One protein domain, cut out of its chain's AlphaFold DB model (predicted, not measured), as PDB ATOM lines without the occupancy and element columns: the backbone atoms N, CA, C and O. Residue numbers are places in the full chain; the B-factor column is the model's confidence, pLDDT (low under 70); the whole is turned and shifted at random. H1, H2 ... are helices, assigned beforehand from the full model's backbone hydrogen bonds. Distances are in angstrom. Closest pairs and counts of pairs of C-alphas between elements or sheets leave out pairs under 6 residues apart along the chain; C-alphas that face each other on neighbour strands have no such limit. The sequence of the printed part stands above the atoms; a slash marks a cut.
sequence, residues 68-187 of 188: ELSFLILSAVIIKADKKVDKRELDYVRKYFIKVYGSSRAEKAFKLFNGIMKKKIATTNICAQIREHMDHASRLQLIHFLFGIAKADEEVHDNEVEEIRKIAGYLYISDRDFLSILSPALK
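AT A GLANCE: This is residues 68 to 187 of the 188 residues of the protein "TerB family tellurite resistance protein" of Flavobacteriaceae bacterium (UniProt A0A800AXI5). Look for a compact bundle, six helices gathered together with H1 in the middle: H2 and H3 pack on one side of it, H5 and H6 on another, and H7 covers H5, far from H3. H4 packs on the last residues of H6, towards one end of the bundle. The printed part has 120 residues with seven named helices, H1 to H7 in chain order, and no named strand; the class is all helix. The radius of gyration of the C-alphas is 13.4 A, and the spans are 36 by 32 by 27 A.

HOW THE PARTS SIT: Start at H1, residues 68 to 78, the hub, which touches five helices. H2, residues 87 to 101, forms a hairpin with H1, at a shallow tilt of 19 degrees; their closest C-alphas, Ser 75 and Val 93, are 7.2 A apart. H3, residues 103 to 117, touches H1 at Ala 76 and Met 117, their closest C-alphas, 5.9 A apart. H4, residues 123 to 133, only just touches H1, with 3 pairs of C-alphas within 8 A. H5, residues 136 to 150, and H6, residues 158 to 170, form a hairpin at 16 degrees, a shallow tilt. H7, residues 175 to 186, touches H5, with closest C-alphas His 144 and Ile 181 6.4 A apart. Every O i to N i+4 pair is within hydrogen-bond range in H1, H2, H4, H5 and H6, but 8 of 11 in H3 and 6 of 8 in H7.

IN THESE COORDINATES: Find C-alpha 68 at (362.421, 561.360, 300.775), where H1 begins, and C-alpha 186 at (343.432, 579.930, 303.109), where H7 ends. H5 is 21.6 A long, H2 20.7 A and H3 20.6 A.

THE WHOLE: The printed part has no cut and no long link. Residues 83 and 187 have pLDDT under 70.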
ATOM      1  N   GLU A  68     363.483 561.626 301.758       76.38
ATOM      2  CA  GLU A  68     362.421 561.360 300.775       76.38
ATOM      3  C   GLU A  68     361.263 560.576 301.414       76.38
ATOM      4  O   GLU A  68     360.098 560.965 301.332       76.38
ATOM      5  N   LEU A  69     361.585 559.508 302.145       75.94
ATOM      6  CA  LEU A  69     360.582 558.654 302.774       75.94
ATOM      7  C   LEU A  69     359.887 559.329 303.962       75.94
ATOM      8  O   LEU A  69     358.690 559.138 304.155       75.94
ATOM      9  N   SER A  70     360.602 560.152 304.730       82.25
ATOM     10  CA  SER A  70     360.023 560.923 305.835       82.25
ATOM     11  C   SER A  70     358.989 561.926 305.327       82.25
ATOM     12  O   SER A  70     357.891 562.007 305.876       82.25
ATOM     13  N   PHE A  71     359.288 562.638 304.239       86.38
ATOM     14  CA  PHE A  71     358.341 563.574 303.620       86.38
ATOM     15  C   PHE A  71     357.143 562.846 303.032       86.38
ATOM     16  O   PHE A  71     356.006 563.302 303.149       86.38
ATOM     17  N   LEU A  72     357.391 561.682 302.443       86.75
ATOM     18  CA  LEU A  72     356.351 560.849 301.877       86.75
ATOM     19  C   LEU A  72     355.396 560.346 302.973       86.75
ATOM     20  O   LEU A  72     354.181 560.340 302.795       86.75
ATOM     21  N   ILE A  73     355.934 559.982 304.136       88.62
ATOM     22  CA  ILE A  73     355.140 559.581 305.295       88.62
ATOM     23  C   ILE A  73     354.312 560.753 305.841       88.62
ATOM     24  O   ILE A  73     353.133 560.562 306.127       88.62
ATOM     25  N   LEU A  74     354.886 561.955 305.964       91.94
ATOM     26  CA  LEU A  74     354.123 563.135 306.391       91.94
ATOM     27  C   LEU A  74     353.024 563.497 305.381       91.94
ATOM     28  O   LEU A  74     351.916 563.822 305.790       91.94
ATOM     29  N   SER A  75     353.289 563.338 304.082       92.00
ATOM     30  CA  SER A  75     352.277 563.510 303.027       92.00
ATOM     31  C   SER A  75     351.105 562.544 303.216       92.00
ATOM     32  O   SER A  75     349.952 562.950 303.150       92.00
ATOM     33  N   ALA A  76     351.391 561.271 303.520       90.69
ATOM     34  CA  ALA A  76     350.359 560.269 303.795       90.69
ATOM     35  C   ALA A  76     349.496 560.616 305.014       90.69
ATOM     36  O   ALA A  76     348.356 560.176 305.088       90.69
ATOM     37  N   VAL A  77     350.040 561.336 305.998       91.75
ATOM     38  CA  VAL A  77     349.279 561.753 307.181       91.75
ATOM     39  C   VAL A  77     348.267 562.831 306.814       91.75
ATOM     40  O   VAL A  77     347.121 562.709 307.233       91.75
ATOM     41  N   ILE A  78     348.660 563.814 305.997       92.69
ATOM     42  CA  ILE A  78     347.765 564.892 305.548       92.69
ATOM     43  C   ILE A  78     346.632 564.340 304.678       92.69
ATOM     44  O   ILE A  78     345.476 564.509 305.031       92.69
ATOM     45  N   ILE A  79     346.958 563.527 303.671       90.81
ATOM     46  CA  ILE A  79     345.988 562.907 302.737       90.81
ATOM     47  C   ILE A  79     345.015 561.936 303.439       90.81
ATOM     48  O   ILE A  79     344.049 561.444 302.867       90.81
ATOM     49  N   LYS A  80     345.313 561.546 304.682       88.88
ATOM     50  CA  LYS A  80     344.448 560.681 305.500       88.88
ATOM     51  C   LYS A  80     343.692 561.446 306.583       88.88
ATOM     52  O   LYS A  80     342.979 560.802 307.359       88.88
ATOM     53  N   ALA A  81     343.920 562.752 306.708       88.25
ATOM     54  CA  ALA A  81     343.291 563.589 307.721       88.25
ATOM     55  C   ALA A  81     341.802 563.757 307.408       88.25
ATOM     56  O   ALA A  81     340.948 563.568 308.280       88.25
ATOM     57  N   ASP A  82     341.490 564.018 306.143       77.56
ATOM     58  CA  ASP A  82     340.159 563.858 305.603       77.56
ATOM     59  C   ASP A  82     339.953 562.357 305.274       77.56
ATOM     60  O   ASP A  82     340.868 561.608 304.934       77.56
ATOM     61  N   LYS A  83     338.764 561.800 305.501       69.19
ATOM     62  CA  LYS A  83     338.570 560.337 305.375       69.19
ATOM     63  C   LYS A  83     338.520 559.869 303.909       69.19
ATOM     64  O   LYS A  83     338.175 558.707 303.668       69.19
ATOM     65  N   LYS A  84     338.808 560.747 302.942       81.00
ATOM     66  CA  LYS A  84     338.636 560.528 301.506       81.00
ATOM     67  C   LYS A  84     339.886 560.960 300.741       81.00
ATOM     68  O   LYS A  84     339.973 562.060 300.239       81.00
ATOM     69  N   VAL A  85     340.768 559.996 300.504       82.56
ATOM     70  CA  VAL A  85     341.954 560.188 299.658       82.56
ATOM     71  C   VAL A  85     341.572 560.730 298.269       82.56
ATOM     72  O   VAL A  85     340.958 559.995 297.483       82.56
ATOM     73  N   ASP A  86     341.994 561.955 297.937       88.00
ATOM     74  CA  ASP A  86     341.798 562.550 296.611       88.00
ATOM     75  C   ASP A  86     343.002 562.256 295.694       88.00
ATOM     76  O   ASP A  86     344.182 562.309 296.055       88.00
ATOM     77  N   LYS A  87     342.711 561.931 294.433       89.94
ATOM     78  CA  LYS A  87     343.730 561.713 293.404       89.94
ATOM     79  C   LYS A  87     344.560 562.975 293.138       89.94
ATOM     80  O   LYS A  87     345.737 562.851 292.798       89.94
ATOM     81  N   ARG A  88     343.974 564.166 293.275       92.19
ATOM     82  CA  ARG A  88     344.637 565.459 293.059       92.19
ATOM     83  C   ARG A  88     345.785 565.667 294.041       92.19
ATOM     84  O   ARG A  88     346.885 566.009 293.610       92.19
ATOM     85  N   GLU A  89     345.577 565.344 295.314       91.50
ATOM     86  CA  GLU A  89     346.616 565.384 296.346       91.50
ATOM     87  C   GLU A  89     347.737 564.376 296.057       91.50
ATOM     88  O   GLU A  89     348.923 564.712 296.074       91.50
ATOM     89  N   LEU A  90     347.372 563.136 295.706       90.75
ATOM     90  CA  LEU A  90     348.338 562.097 295.333       90.75
ATOM     91  C   LEU A  90     349.203 562.518 294.139       90.75
ATOM     92  O   LEU A  90     350.418 562.293 294.123       90.75
ATOM     93  N   ASP A  91     348.579 563.118 293.128       92.25
ATOM     94  CA  ASP A  91     349.261 563.605 291.936       92.25
ATOM     95  C   ASP A  91     350.129 564.833 292.248       92.25
ATOM     96  O   ASP A  91     351.219 564.956 291.676       92.25
ATOM     97  N   TYR A  92     349.716 565.698 293.181       92.44
ATOM     98  CA  TYR A  92     350.529 566.808 293.681       92.44
ATOM     99  C   TYR A  92     351.820 566.301 294.329       92.44
ATOM    100  O   TYR A  92     352.916 566.686 293.902       92.44
ATOM    101  N   VAL A  93     351.713 565.368 295.286       91.88
ATOM    102  CA  VAL A  93     352.882 564.740 295.928       91.88
ATOM    103  C   VAL A  93     353.774 564.105 294.863       91.88
ATOM    104  O   VAL A  93     354.991 564.282 294.883       91.88
ATOM    105  N   ARG A  94     353.191 563.413 293.873       91.12
ATOM    106  CA  ARG A  94     353.971 562.743 292.823       91.12
ATOM    107  C   ARG A  94     354.769 563.728 291.992       91.12
ATOM    108  O   ARG A  94     355.969 563.531 291.801       91.12
ATOM    109  N   LYS A  95     354.129 564.797 291.523       90.88
ATOM    110  CA  LYS A  95     354.786 565.852 290.742       90.88
ATOM    111  C   LYS A  95     355.895 566.526 291.546       90.88
ATOM    112  O   LYS A  95     356.985 566.726 291.011       90.88
ATOM    113  N   TYR A  96     355.650 566.823 292.820       88.19
ATOM    114  CA  TYR A  96     356.653 567.417 293.700       88.19
ATOM    115  C   TYR A  96     357.876 566.506 293.863       88.19
ATOM    116  O   TYR A  96     359.007 566.939 293.650       88.19
ATOM    117  N   PHE A  97     357.666 565.221 294.150       86.94
ATOM    118  CA  PHE A  97     358.757 564.260 294.327       86.94
ATOM    119  C   PHE A  97     359.556 564.036 293.045       86.94
ATOM    120  O   PHE A  97     360.782 563.969 293.095       86.94
ATOM    121  N   ILE A  98     358.894 563.975 291.886       89.38
ATOM    122  CA  ILE A  98     359.585 563.913 290.590       89.38
ATOM    123  C   ILE A  98     360.452 565.161 290.393       89.38
ATOM    124  O   ILE A  98     361.605 565.037 289.985       89.38
ATOM    125  N   LYS A  99     359.928 566.350 290.711       83.25
ATOM    126  CA  LYS A  99     360.653 567.621 290.575       83.25
ATOM    127  C   LYS A  99     361.888 567.691 291.477       83.25
ATOM    128  O   LYS A  99     362.916 568.195 291.041       83.25
ATOM    129  N   VAL A 100     361.788 567.211 292.719       79.94
ATOM    130  CA  VAL A 100     362.864 567.328 293.719       79.94
ATOM    131  C   VAL A 100     363.885 566.188 293.623       79.94
ATOM    132  O   VAL A 100     365.082 566.430 293.751       79.94
ATOM    133  N   TYR A 101     363.442 564.954 293.372       81.12
ATOM    134  CA  TYR A 101     364.281 563.748 293.463       81.12
ATOM    135  C   TYR A 101     364.500 563.027 292.123       81.12
ATOM    136  O   TYR A 101     365.332 562.118 292.034       81.12
ATOM    137  N   GLY A 102     363.777 563.429 291.075       85.88
ATOM    138  CA  GLY A 102     363.796 562.802 289.757       85.88
ATOM    139  C   GLY A 102     362.858 561.597 289.640       85.88
ATOM    140  O   GLY A 102     362.522 560.926 290.619       85.88
ATOM    141  N   SER A 103     362.459 561.282 288.405       88.19
ATOM    142  CA  SER A 103     361.415 560.289 288.109       88.19
ATOM    143  C   SER A 103     361.697 558.894 288.672       88.19
ATOM    144  O   SER A 103     360.803 558.270 289.237       88.19
ATOM    145  N   SER A 104     362.939 558.405 288.573       86.19
ATOM    146  CA  SER A 104     363.292 557.049 289.027       86.19
ATOM    147  C   SER A 104     363.203 556.880 290.550       86.19
ATOM    148  O   SER A 104     362.795 555.821 291.033       86.19
ATOM    149  N   ARG A 105     363.585 557.910 291.318       81.62
ATOM    150  CA  ARG A 105     363.498 557.883 292.787       81.62
ATOM    151  C   ARG A 105     362.051 558.008 293.239       81.62
ATOM    152  O   ARG A 105     361.568 557.130 293.952       81.62
ATOM    153  N   ALA A 106     361.337 558.978 292.667       85.38
ATOM    154  CA  ALA A 106     359.919 559.177 292.923       85.38
ATOM    155  C   ALA A 106     359.102 557.900 292.666       85.38
ATOM    156  O   ALA A 106     358.296 557.508 293.501       85.38
ATOM    157  N   GLU A 107     359.340 557.177 291.568       86.25
ATOM    158  CA  GLU A 107     358.620 555.925 291.294       86.25
ATOM    159  C   GLU A 107     358.820 554.872 292.404       86.25
ATOM    160  O   GLU A 107     357.868 554.203 292.815       86.25
ATOM    161  N   LYS A 108     360.043 554.738 292.934       84.44
ATOM    162  CA  LYS A 108     360.341 553.815 294.045       84.44
ATOM    163  C   LYS A 108     359.651 554.254 295.333       84.44
ATOM    164  O   LYS A 108     359.039 553.418 295.997       84.44
ATOM    165  N   ALA A 109     359.708 555.542 295.657       82.31
ATOM    166  CA  ALA A 109     359.012 556.108 296.806       82.31
ATOM    167  C   ALA A 109     357.499 555.846 296.721       82.31
ATOM    168  O   ALA A 109     356.907 555.314 297.658       82.31
ATOM    169  N   PHE A 110     356.881 556.080 295.562       84.19
ATOM    170  CA  PHE A 110     355.446 555.856 295.364       84.19
ATOM    171  C   PHE A 110     355.019 554.385 295.438       84.19
ATOM    172  O   PHE A 110     353.909 554.095 295.887       84.19
ATOM    173  N   LYS A 111     355.893 553.433 295.089       84.62
ATOM    174  CA  LYS A 111     355.628 552.003 295.333       84.62
ATOM    175  C   LYS A 111     355.510 551.696 296.830       84.62
ATOM    176  O   LYS A 111     354.651 550.911 297.226       84.62
ATOM    177  N   LEU A 112     356.331 552.340 297.663       78.88
ATOM    178  CA  LEU A 112     356.270 552.212 299.124       78.88
ATOM    179  C   LEU A 112     355.083 552.978 299.723       78.88
ATOM    180  O   LEU A 112     354.488 552.520 300.701       78.88
ATOM    181  N   PHE A 113     354.704 554.101 299.109       82.62
ATOM    182  CA  PHE A 113     353.617 554.965 299.562       82.62
ATOM    183  C   PHE A 113     352.305 554.215 299.782       82.62
ATOM    184  O   PHE A 113     351.684 554.335 300.835       82.62
ATOM    185  N   ASN A 114     351.926 553.354 298.837       79.50
ATOM    186  CA  ASN A 114     350.701 552.559 298.937       79.50
ATOM    187  C   ASN A 114     350.678 551.656 300.183       79.50
ATOM    188  O   ASN A 114     349.618 551.410 300.759       79.50
ATOM    189  N   GLY A 115     351.842 551.156 300.612       80.38
ATOM    190  CA  GLY A 115     351.978 550.392 301.851       80.38
ATOM    191  C   GLY A 115     351.861 551.269 303.098       80.38
ATOM    192  O   GLY A 115     351.266 550.852 304.092       80.38
ATOM    193  N   ILE A 116     352.383 552.495 303.036       80.50
ATOM    194  CA  ILE A 116     352.319 553.487 304.119       80.50
ATOM    195  C   ILE A 116     350.878 553.959 304.340       80.50
ATOM    196  O   ILE A 116     350.426 554.001 305.484       80.50
ATOM    197  N   MET A 117     350.118 554.198 303.266       81.06
ATOM    198  CA  MET A 117     348.713 554.624 303.336       81.06
ATOM    199  C   MET A 117     347.834 553.664 304.151       81.06
ATOM    200  O   MET A 117     346.889 554.088 304.815       81.06
ATOM    201  N   LYS A 118     348.177 552.371 304.188       80.19
ATOM    202  CA  LYS A 118     347.428 551.345 304.933       80.19
ATOM    203  C   LYS A 118     347.797 551.254 306.416       80.19
ATOM    204  O   LYS A 118     347.074 550.622 307.181       80.19
ATOM    205  N   LYS A 119     348.910 551.853 306.844       76.75
ATOM    206  CA  LYS A 119     349.419 551.740 308.218       76.75
ATOM    207  C   LYS A 119     349.048 552.960 309.065       76.75
ATOM    208  O   LYS A 119     348.797 554.051 308.549       76.75
ATOM    209  N   LYS A 120     349.016 552.771 310.387       73.31
ATOM    210  CA  LYS A 120     349.040 553.879 311.351       73.31
ATOM    211  C   LYS A 120     350.480 554.361 311.490       73.31
ATOM    212  O   LYS A 120     351.394 553.547 311.602       73.31
ATOM    213  N   ILE A 121     350.665 555.672 311.451       75.00
ATOM    214  CA  ILE A 121     351.976 556.309 311.373       75.00
ATOM    215  C   ILE A 121     352.179 557.116 312.651       75.00
ATOM    216  O   ILE A 121     351.327 557.921 313.014       75.00
ATOM    217  N   ALA A 122     353.309 556.908 313.326       77.19
ATOM    218  CA  ALA A 122     353.721 557.750 314.441       77.19
ATOM    219  C   ALA A 122     354.534 558.938 313.902       77.19
ATOM    220  O   ALA A 122     355.703 558.786 313.546       77.19
ATOM    221  N   THR A 123     353.910 560.115 313.820       85.31
ATOM    222  CA  THR A 123     354.519 561.343 313.277       85.31
ATOM    223  C   THR A 123     355.618 561.921 314.164       85.31
ATOM    224  O   THR A 123     356.604 562.443 313.653       85.31
ATOM    225  N   THR A 124     355.510 561.764 315.484       87.00
ATOM    226  CA  THR A 124     356.435 562.337 316.478       87.00
ATOM    227  C   THR A 124     357.900 561.974 316.232       87.00
ATOM    228  O   THR A 124     358.754 562.856 316.177       87.00
ATOM    229  N   ASN A 125     358.197 560.687 316.024       82.44
ATOM    230  CA  ASN A 125     359.566 560.204 315.811       82.44
ATOM    231  C   ASN A 125     360.175 560.717 314.499       82.44
ATOM    232  O   ASN A 125     361.381 560.940 314.417       82.44
ATOM    233  N   ILE A 126     359.342 560.892 313.472       85.94
ATOM    234  CA  ILE A 126     359.767 561.364 312.151       85.94
ATOM    235  C   ILE A 126     360.060 562.861 312.217       85.94
ATOM    236  O   ILE A 126     361.110 563.307 311.761       85.94
ATOM    237  N   CYS A 127     359.175 563.630 312.853       90.19
ATOM    238  CA  CYS A 127     359.382 565.054 313.080       90.19
ATOM    239  C   CYS A 127     360.625 565.326 313.939       90.19
ATOM    240  O   CYS A 127     361.368 566.256 313.638       90.19
ATOM    241  N   ALA A 128     360.902 564.497 314.953       88.06
ATOM    242  CA  ALA A 128     362.119 564.614 315.757       88.06
ATOM    243  C   ALA A 128     363.394 564.466 314.906       88.06
ATOM    244  O   ALA A 128     364.287 565.304 315.002       88.06
ATOM    245  N   GLN A 129     363.441 563.472 314.012       81.62
ATOM    246  CA  GLN A 129     364.576 563.274 313.099       81.62
ATOM    247  C   GLN A 129     364.721 564.429 312.105       81.62
ATOM    248  O   GLN A 129     365.816 564.949 311.908       81.62
ATOM    249  N   ILE A 130     363.617 564.877 311.504       85.88
ATOM    250  CA  ILE A 130     363.629 566.040 310.604       85.88
ATOM    251  C   ILE A 130     364.184 567.265 311.335       85.88
ATOM    252  O   ILE A 130     365.023 567.981 310.801       85.88
ATOM    253  N   ARG A 131     363.756 567.493 312.578       88.31
ATOM    254  CA  ARG A 131     364.232 568.607 313.397       88.31
ATOM    255  C   ARG A 131     365.731 568.535 313.687       88.31
ATOM    256  O   ARG A 131     366.382 569.571 313.678       88.31
ATOM    257  N   GLU A 132     366.259 567.348 313.963       85.62
ATOM    258  CA  GLU A 132     367.676 567.150 314.294       85.62
ATOM    259  C   GLU A 132     368.605 567.310 313.087       85.62
ATOM    260  O   GLU A 132     369.755 567.711 313.250       85.62
ATOM    261  N   HIS A 133     368.104 567.036 311.881       80.19
ATOM    262  CA  HIS A 133     368.930 566.969 310.677       80.19
ATOM    263  C   HIS A 133     368.632 568.044 309.624       80.19
ATOM    264  O   HIS A 133     369.369 568.141 308.642       80.19
ATOM    265  N   MET A 134     367.586 568.856 309.800       82.56
ATOM    266  CA  MET A 134     367.239 569.952 308.891       82.56
ATOM    267  C   MET A 134     367.251 571.300 309.604       82.56
ATOM    268  O   MET A 134     366.740 571.455 310.717       82.56
ATOM    269  N   ASP A 135     367.785 572.308 308.921       82.19
ATOM    270  CA  ASP A 135     367.747 573.694 309.364       82.19
ATOM    271  C   ASP A 135     366.310 574.248 309.359       82.19
ATOM    272  O   ASP A 135     365.385 573.669 308.785       82.19
ATOM    273  N   HIS A 136     366.107 575.381 310.031       84.44
ATOM    274  CA  HIS A 136     364.768 575.936 310.224       84.44
ATOM    275  C   HIS A 136     364.068 576.292 308.904       84.44
ATOM    276  O   HIS A 136     362.887 575.984 308.756       84.44
ATOM    277  N   ALA A 137     364.788 576.857 307.928       81.75
ATOM    278  CA  ALA A 137     364.195 577.259 306.655       81.75
ATOM    279  C   ALA A 137     363.672 576.046 305.872       81.75
ATOM    280  O   ALA A 137     362.555 576.071 305.356       81.75
ATOM    281  N   SER A 138     364.420 574.943 305.865       84.75
ATOM    282  CA  SER A 138     363.964 573.709 305.225       84.75
ATOM    283  C   SER A 138     362.733 573.103 305.917       84.75
ATOM    284  O   SER A 138     361.873 572.525 305.252       84.75
ATOM    285  N   ARG A 139     362.593 573.265 307.242       89.50
ATOM    286  CA  ARG A 139     361.378 572.847 307.968       89.50
ATOM    287  C   ARG A 139     360.172 573.725 307.631       89.50
ATOM    288  O   ARG A 139     359.077 573.194 307.478       89.50
ATOM    289  N   LEU A 140     360.362 575.032 307.446       87.00
ATOM    290  CA  LEU A 140     359.306 575.919 306.940       87.00
ATOM    291  C   LEU A 140     358.876 575.520 305.523       87.00
ATOM    292  O   LEU A 140     357.683 575.434 305.239       87.00
ATOM    293  N   GLN A 141     359.833 575.196 304.649       84.06
ATOM    294  CA  GLN A 141     359.545 574.724 303.293       84.06
ATOM    295  C   GLN A 141     358.755 573.408 303.287       84.06
ATOM    296  O   GLN A 141     357.879 573.219 302.442       84.06
ATOM    297  N   LEU A 142     359.035 572.511 304.235       90.19
ATOM    298  CA  LEU A 142     358.250 571.298 304.436       90.19
ATOM    299  C   LEU A 142     356.800 571.632 304.810       90.19
ATOM    300  O   LEU A 142     355.890 571.067 304.213       90.19
ATOM    301  N   ILE A 143     356.563 572.582 305.722       92.69
ATOM    302  CA  ILE A 143     355.200 573.029 306.058       92.69
ATOM    303  C   ILE A 143     354.489 573.634 304.841       92.69
ATOM    304  O   ILE A 143     353.343 573.283 304.574       92.69
ATOM    305  N   HIS A 144     355.171 574.471 304.050       87.94
ATOM    306  CA  HIS A 144     354.629 574.976 302.782       87.94
ATOM    307  C   HIS A 144     354.222 573.851 301.831       87.94
ATOM    308  O   HIS A 144     353.168 573.919 301.204       87.94
ATOM    309  N   PHE A 145     355.058 572.821 301.714       91.00
ATOM    310  CA  PHE A 145     354.752 571.657 300.894       91.00
ATOM    311  C   PHE A 145     353.514 570.910 301.408       91.00
ATOM    312  O   PHE A 145     352.656 570.573 300.599       91.00
ATOM    313  N   LEU A 146     353.375 570.713 302.725       93.56
ATOM    314  CA  LEU A 146     352.201 570.055 303.309       93.56
ATOM    315  C   LEU A 146     350.906 570.841 303.056       93.56
ATOM    316  O   LEU A 146     349.904 570.237 302.689       93.56
ATOM    317  N   PHE A 147     350.933 572.174 303.150       91.50
ATOM    318  CA  PHE A 147     349.792 573.004 302.735       91.50
ATOM    319  C   PHE A 147     349.525 572.947 301.230       91.50
ATOM    320  O   PHE A 147     348.386 573.077 300.801       91.50
ATOM    321  N   GLY A 148     350.559 572.740 300.416       90.62
ATOM    322  CA  GLY A 148     350.399 572.508 298.984       90.62
ATOM    323  C   GLY A 148     349.640 571.218 298.661       90.62
ATOM    324  O   GLY A 148     348.936 571.187 297.657       90.62
ATOM    325  N   ILE A 149     349.759 570.189 299.509       92.62
ATOM    326  CA  ILE A 149     348.972 568.952 299.403       92.62
ATOM    327  C   ILE A 149     347.508 569.245 299.719       92.62
ATOM    328  O   ILE A 149     346.675 569.020 298.853       92.62
ATOM    329  N   ALA A 150     347.237 569.834 300.889       91.31
ATOM    330  CA  ALA A 150     345.884 570.169 301.348       91.31
ATOM    331  C   ALA A 150     345.150 571.176 300.444       91.31
ATOM    332  O   ALA A 150     343.962 571.403 300.571       91.31
ATOM    333  N   LYS A 151     345.877 571.851 299.548       90.06
ATOM    334  CA  LYS A 151     345.314 572.785 298.566       90.06
ATOM    335  C   LYS A 151     345.142 572.164 297.176       90.06
ATOM    336  O   LYS A 151     344.657 572.821 296.256       90.06
ATOM    337  N   ALA A 152     345.597 570.933 296.962       89.12
ATOM    338  CA  ALA A 152     345.641 570.334 295.630       89.12
ATOM    339  C   ALA A 152     344.249 570.150 295.003       89.12
ATOM    340  O   ALA A 152     344.135 570.051 293.778       89.12
ATOM    341  N   ASP A 153     343.214 570.099 295.830       84.81
ATOM    342  CA  ASP A 153     341.814 569.944 295.471       84.81
ATOM    343  C   ASP A 153     340.998 571.252 295.510       84.81
ATOM    344  O   ASP A 153     339.794 571.211 295.251       84.81
ATOM    345  N   GLU A 154     341.676 572.389 295.707       82.38
ATOM    346  CA  GLU A 154     341.119 573.745 295.831       82.38
ATOM    347  C   GLU A 154     340.299 574.004 297.106       82.38
ATOM    348  O   GLU A 154     339.742 575.089 297.240       82.38
ATOM    349  N   GLU A 155     340.273 573.081 298.072       82.88
ATOM    350  CA  GLU A 155     339.556 573.277 299.334       82.88
ATOM    351  C   GLU A 155     340.384 572.768 300.517       82.88
ATOM    352  O   GLU A 155     340.512 571.575 300.735       82.88
ATOM    353  N   VAL A 156     340.899 573.682 301.340       87.12
ATOM    354  CA  VAL A 156     341.656 573.295 302.538       87.12
ATOM    355  C   VAL A 156     340.688 572.974 303.675       87.12
ATOM    356  O   VAL A 156     339.977 573.857 304.162       87.12
ATOM    357  N   HIS A 157     340.687 571.732 304.150       89.69
ATOM    358  CA  HIS A 157     339.808 571.287 305.226       89.69
ATOM    359  C   HIS A 157     340.401 571.548 306.621       89.69
ATOM    360  O   HIS A 157     341.602 571.405 306.861       89.69
ATOM    361  N   ASP A 158     339.539 571.831 307.606       90.31
ATOM    362  CA  ASP A 158     339.958 572.093 308.995       90.31
ATOM    363  C   ASP A 158     340.789 570.947 309.600       90.31
ATOM    364  O   ASP A 158     341.765 571.187 310.315       90.31
ATOM    365  N   ASN A 159     340.441 569.695 309.272       91.94
ATOM    366  CA  ASN A 159     341.159 568.510 309.749       91.94
ATOM    367  C   ASN A 159     342.615 568.485 309.257       91.94
ATOM    368  O   ASN A 159     343.517 568.084 309.990       91.94
ATOM    369  N   GLU A 160     342.859 568.931 308.025       92.00
ATOM    370  CA  GLU A 160     344.202 568.991 307.452       92.00
ATOM    371  C   GLU A 160     345.005 570.113 308.096       92.00
ATOM    372  O   GLU A 160     346.152 569.905 308.490       92.00
ATOM    373  N   VAL A 161     344.391 571.287 308.287       93.44
ATOM    374  CA  VAL A 161     345.020 572.409 308.998       93.44
ATOM    375  C   VAL A 161     345.421 571.990 310.412       93.44
ATOM    376  O   VAL A 161     346.515 572.337 310.869       93.44
ATOM    377  N   GLU A 162     344.572 571.229 311.106       93.88
ATOM    378  CA  GLU A 162     344.870 570.703 312.437       93.88
ATOM    379  C   GLU A 162     346.062 569.730 312.412       93.88
ATOM    380  O   GLU A 162     346.974 569.852 313.236       93.88
ATOM    381  N   GLU A 163     346.115 568.804 311.451       94.25
ATOM    382  CA  GLU A 163     347.241 567.871 311.311       94.25
ATOM    383  C   GLU A 163     348.548 568.577 310.927       94.25
ATOM    384  O   GLU A 163     349.596 568.316 311.531       94.25
ATOM    385  N   ILE A 164     348.509 569.541 310.001       95.19
ATOM    386  CA  ILE A 164     349.688 570.343 309.641       95.19
ATOM    387  C   ILE A 164     350.151 571.163 310.853       95.19
ATOM    388  O   ILE A 164     351.356 571.258 311.099       95.19
ATOM    389  N   ARG A 165     349.231 571.694 311.669       95.75
ATOM    390  CA  ARG A 165     349.567 572.403 312.916       95.75
ATOM    391  C   ARG A 165     350.251 571.490 313.933       95.75
ATOM    392  O   ARG A 165     351.261 571.887 314.514       95.75
ATOM    393  N   LYS A 166     349.762 570.260 314.124       95.00
ATOM    394  CA  LYS A 166     350.420 569.260 314.990       95.00
ATOM    395  C   LYS A 166     351.841 568.965 314.508       95.00
ATOM    396  O   LYS A 166     352.780 568.979 315.305       95.00
ATOM    397  N   ILE A 167     352.013 568.751 313.202       95.62
ATOM    398  CA  ILE A 167     353.328 568.515 312.588       95.62
ATOM    399  C   ILE A 167     354.248 569.729 312.780       95.62
ATOM    400  O   ILE A 167     355.399 569.551 313.177       95.62
ATOM    401  N   ALA A 168     353.756 570.952 312.573       95.88
ATOM    402  CA  ALA A 168     354.512 572.185 312.802       95.88
ATOM    403  C   ALA A 168     355.003 572.298 314.254       95.88
ATOM    404  O   ALA A 168     356.177 572.605 314.483       95.88
ATOM    405  N   GLY A 169     354.148 571.945 315.219       95.81
ATOM    406  CA  GLY A 169     354.518 571.847 316.630       95.81
ATOM    407  C   GLY A 169     355.659 570.853 316.866       95.81
ATOM    408  O   GLY A 169     356.661 571.195 317.492       95.81
ATOM    409  N   TYR A 170     355.579 569.645 316.300       95.19
ATOM    410  CA  TYR A 170     356.658 568.654 316.420       95.19
ATOM    411  C   TYR A 170     357.960 569.072 315.720       95.19
ATOM    412  O   TYR A 170     359.046 568.676 316.149       95.19
ATOM    413  N   LEU A 171     357.874 569.891 314.670       93.31
ATOM    414  CA  LEU A 171     359.017 570.438 313.932       93.31
ATOM    415  C   LEU A 171     359.618 571.705 314.563       93.31
ATOM    416  O   LEU A 171     360.596 572.245 314.032       93.31
ATOM    417  N   TYR A 172     359.075 572.160 315.697       94.75
ATOM    418  CA  TYR A 172     359.485 573.384 316.395       94.75
ATOM    419  C   TYR A 172     359.412 574.608 315.467       94.75
ATOM    420  O   TYR A 172     360.368 575.379 315.341       94.75
ATOM    421  N   ILE A 173     358.286 574.742 314.768       94.12
ATOM    422  CA  ILE A 173     357.919 575.948 314.025       94.12
ATOM    423  C   ILE A 173     357.088 576.839 314.947       94.12
ATOM    424  O   ILE A 173     356.202 576.346 315.644       94.12
ATOM    425  N   SER A 174     357.391 578.137 314.983       92.62
ATOM    426  CA  SER A 174     356.637 579.073 315.817       92.62
ATOM    427  C   SER A 174     355.229 579.293 315.255       92.62
ATOM    428  O   SER A 174     355.024 579.232 314.042       92.62
ATOM    429  N   ASP A 175     354.262 579.620 316.115       91.12
ATOM    430  CA  ASP A 175     352.902 579.946 315.660       91.12
ATOM    431  C   ASP A 175     352.890 581.126 314.680       91.12
ATOM    432  O   ASP A 175     352.100 581.148 313.739       91.12
ATOM    433  N   ARG A 176     353.800 582.093 314.853       91.12
ATOM    434  CA  ARG A 176     353.938 583.238 313.943       91.12
ATOM    435  C   ARG A 176     354.337 582.792 312.538       91.12
ATOM    436  O   ARG A 176     353.724 583.236 311.566       91.12
ATOM    437  N   ASP A 177     355.345 581.931 312.430       89.88
ATOM    438  CA  ASP A 177     355.801 581.424 311.134       89.88
ATOM    439  C   ASP A 177     354.722 580.548 310.498       89.88
ATOM    440  O   ASP A 177     354.395 580.718 309.328       89.88
ATOM    441  N   PHE A 178     354.089 579.682 311.291       92.25
ATOM    442  CA  PHE A 178     352.977 578.856 310.834       92.25
ATOM    443  C   PHE A 178     351.827 579.696 310.262       92.25
ATOM    444  O   PHE A 178     351.357 579.429 309.158       92.25
ATOM    445  N   LEU A 179     351.392 580.743 310.972       87.00
ATOM    446  CA  LEU A 179     350.332 581.644 310.506       87.00
ATOM    447  C   LEU A 179     350.729 582.406 309.237       87.00
ATOM    448  O   LEU A 179     349.884 582.644 308.372       87.00
ATOM    449  N   SER A 180     352.010 582.757 309.107       86.19
ATOM    450  CA  SER A 180     352.540 583.427 307.914       86.19
ATOM    451  C   SER A 180     352.464 582.526 306.677       86.19
ATOM    452  O   SER A 180     352.247 583.019 305.571       86.19
ATOM    453  N   ILE A 181     352.569 581.209 306.870       82.75
ATOM    454  CA  ILE A 181     352.404 580.199 305.821       82.75
ATOM    455  C   ILE A 181     350.922 579.890 305.555       82.75
ATOM    456  O   ILE A 181     350.524 579.734 304.402       82.75
ATOM    457  N   LEU A 182     350.104 579.820 306.607       84.25
ATOM    458  CA  LEU A 182     348.678 579.502 306.519       84.25
ATOM    459  C   LEU A 182     347.880 580.592 305.784       84.25
ATOM    460  O   LEU A 182     346.991 580.284 304.997       84.25
ATOM    461  N   SER A 183     348.183 581.871 306.025       79.50
ATOM    462  CA  SER A 183     347.394 582.997 305.493       79.50
ATOM    463  C   SER A 183     347.290 583.016 303.954       79.50
ATOM    464  O   SER A 183     346.185 583.182 303.441       79.50
ATOM    465  N   PRO A 184     348.372 582.791 303.182       74.38
ATOM    466  CA  PRO A 184     348.276 582.591 301.733       74.38
ATOM    467  C   PRO A 184     347.580 581.291 301.302       74.38
ATOM    468  O   PRO A 184     347.085 581.222 300.178       74.38
ATOM    469  N   ALA A 185     347.581 580.256 302.148       70.94
ATOM    470  CA  ALA A 185     346.972 578.966 301.832       70.94
ATOM    471  C   ALA A 185     345.436 579.012 301.917       70.94
ATOM    472  O   ALA A 185     344.794 578.402 301.072       70.94
ATOM    473  N   LEU A 186     344.881 579.775 302.871       72.75
ATOM    474  CA  LEU A 186     343.432 579.930 303.109       72.75
ATOM    475  C   LEU A 186     342.747 581.026 302.283       72.75
ATOM    476  O   LEU A 186     341.528 581.159 302.310       72.75
ATOM    477  N   LYS A 187     343.517 581.880 301.609       65.69
ATOM    478  CA  LYS A 187     342.953 582.767 300.592       65.69
ATOM    479  C   LYS A 187     342.717 581.901 299.353       65.69
ATOM    480  O   LYS A 187     343.603 581.102 299.049       65.69
TER     481      LYS A 187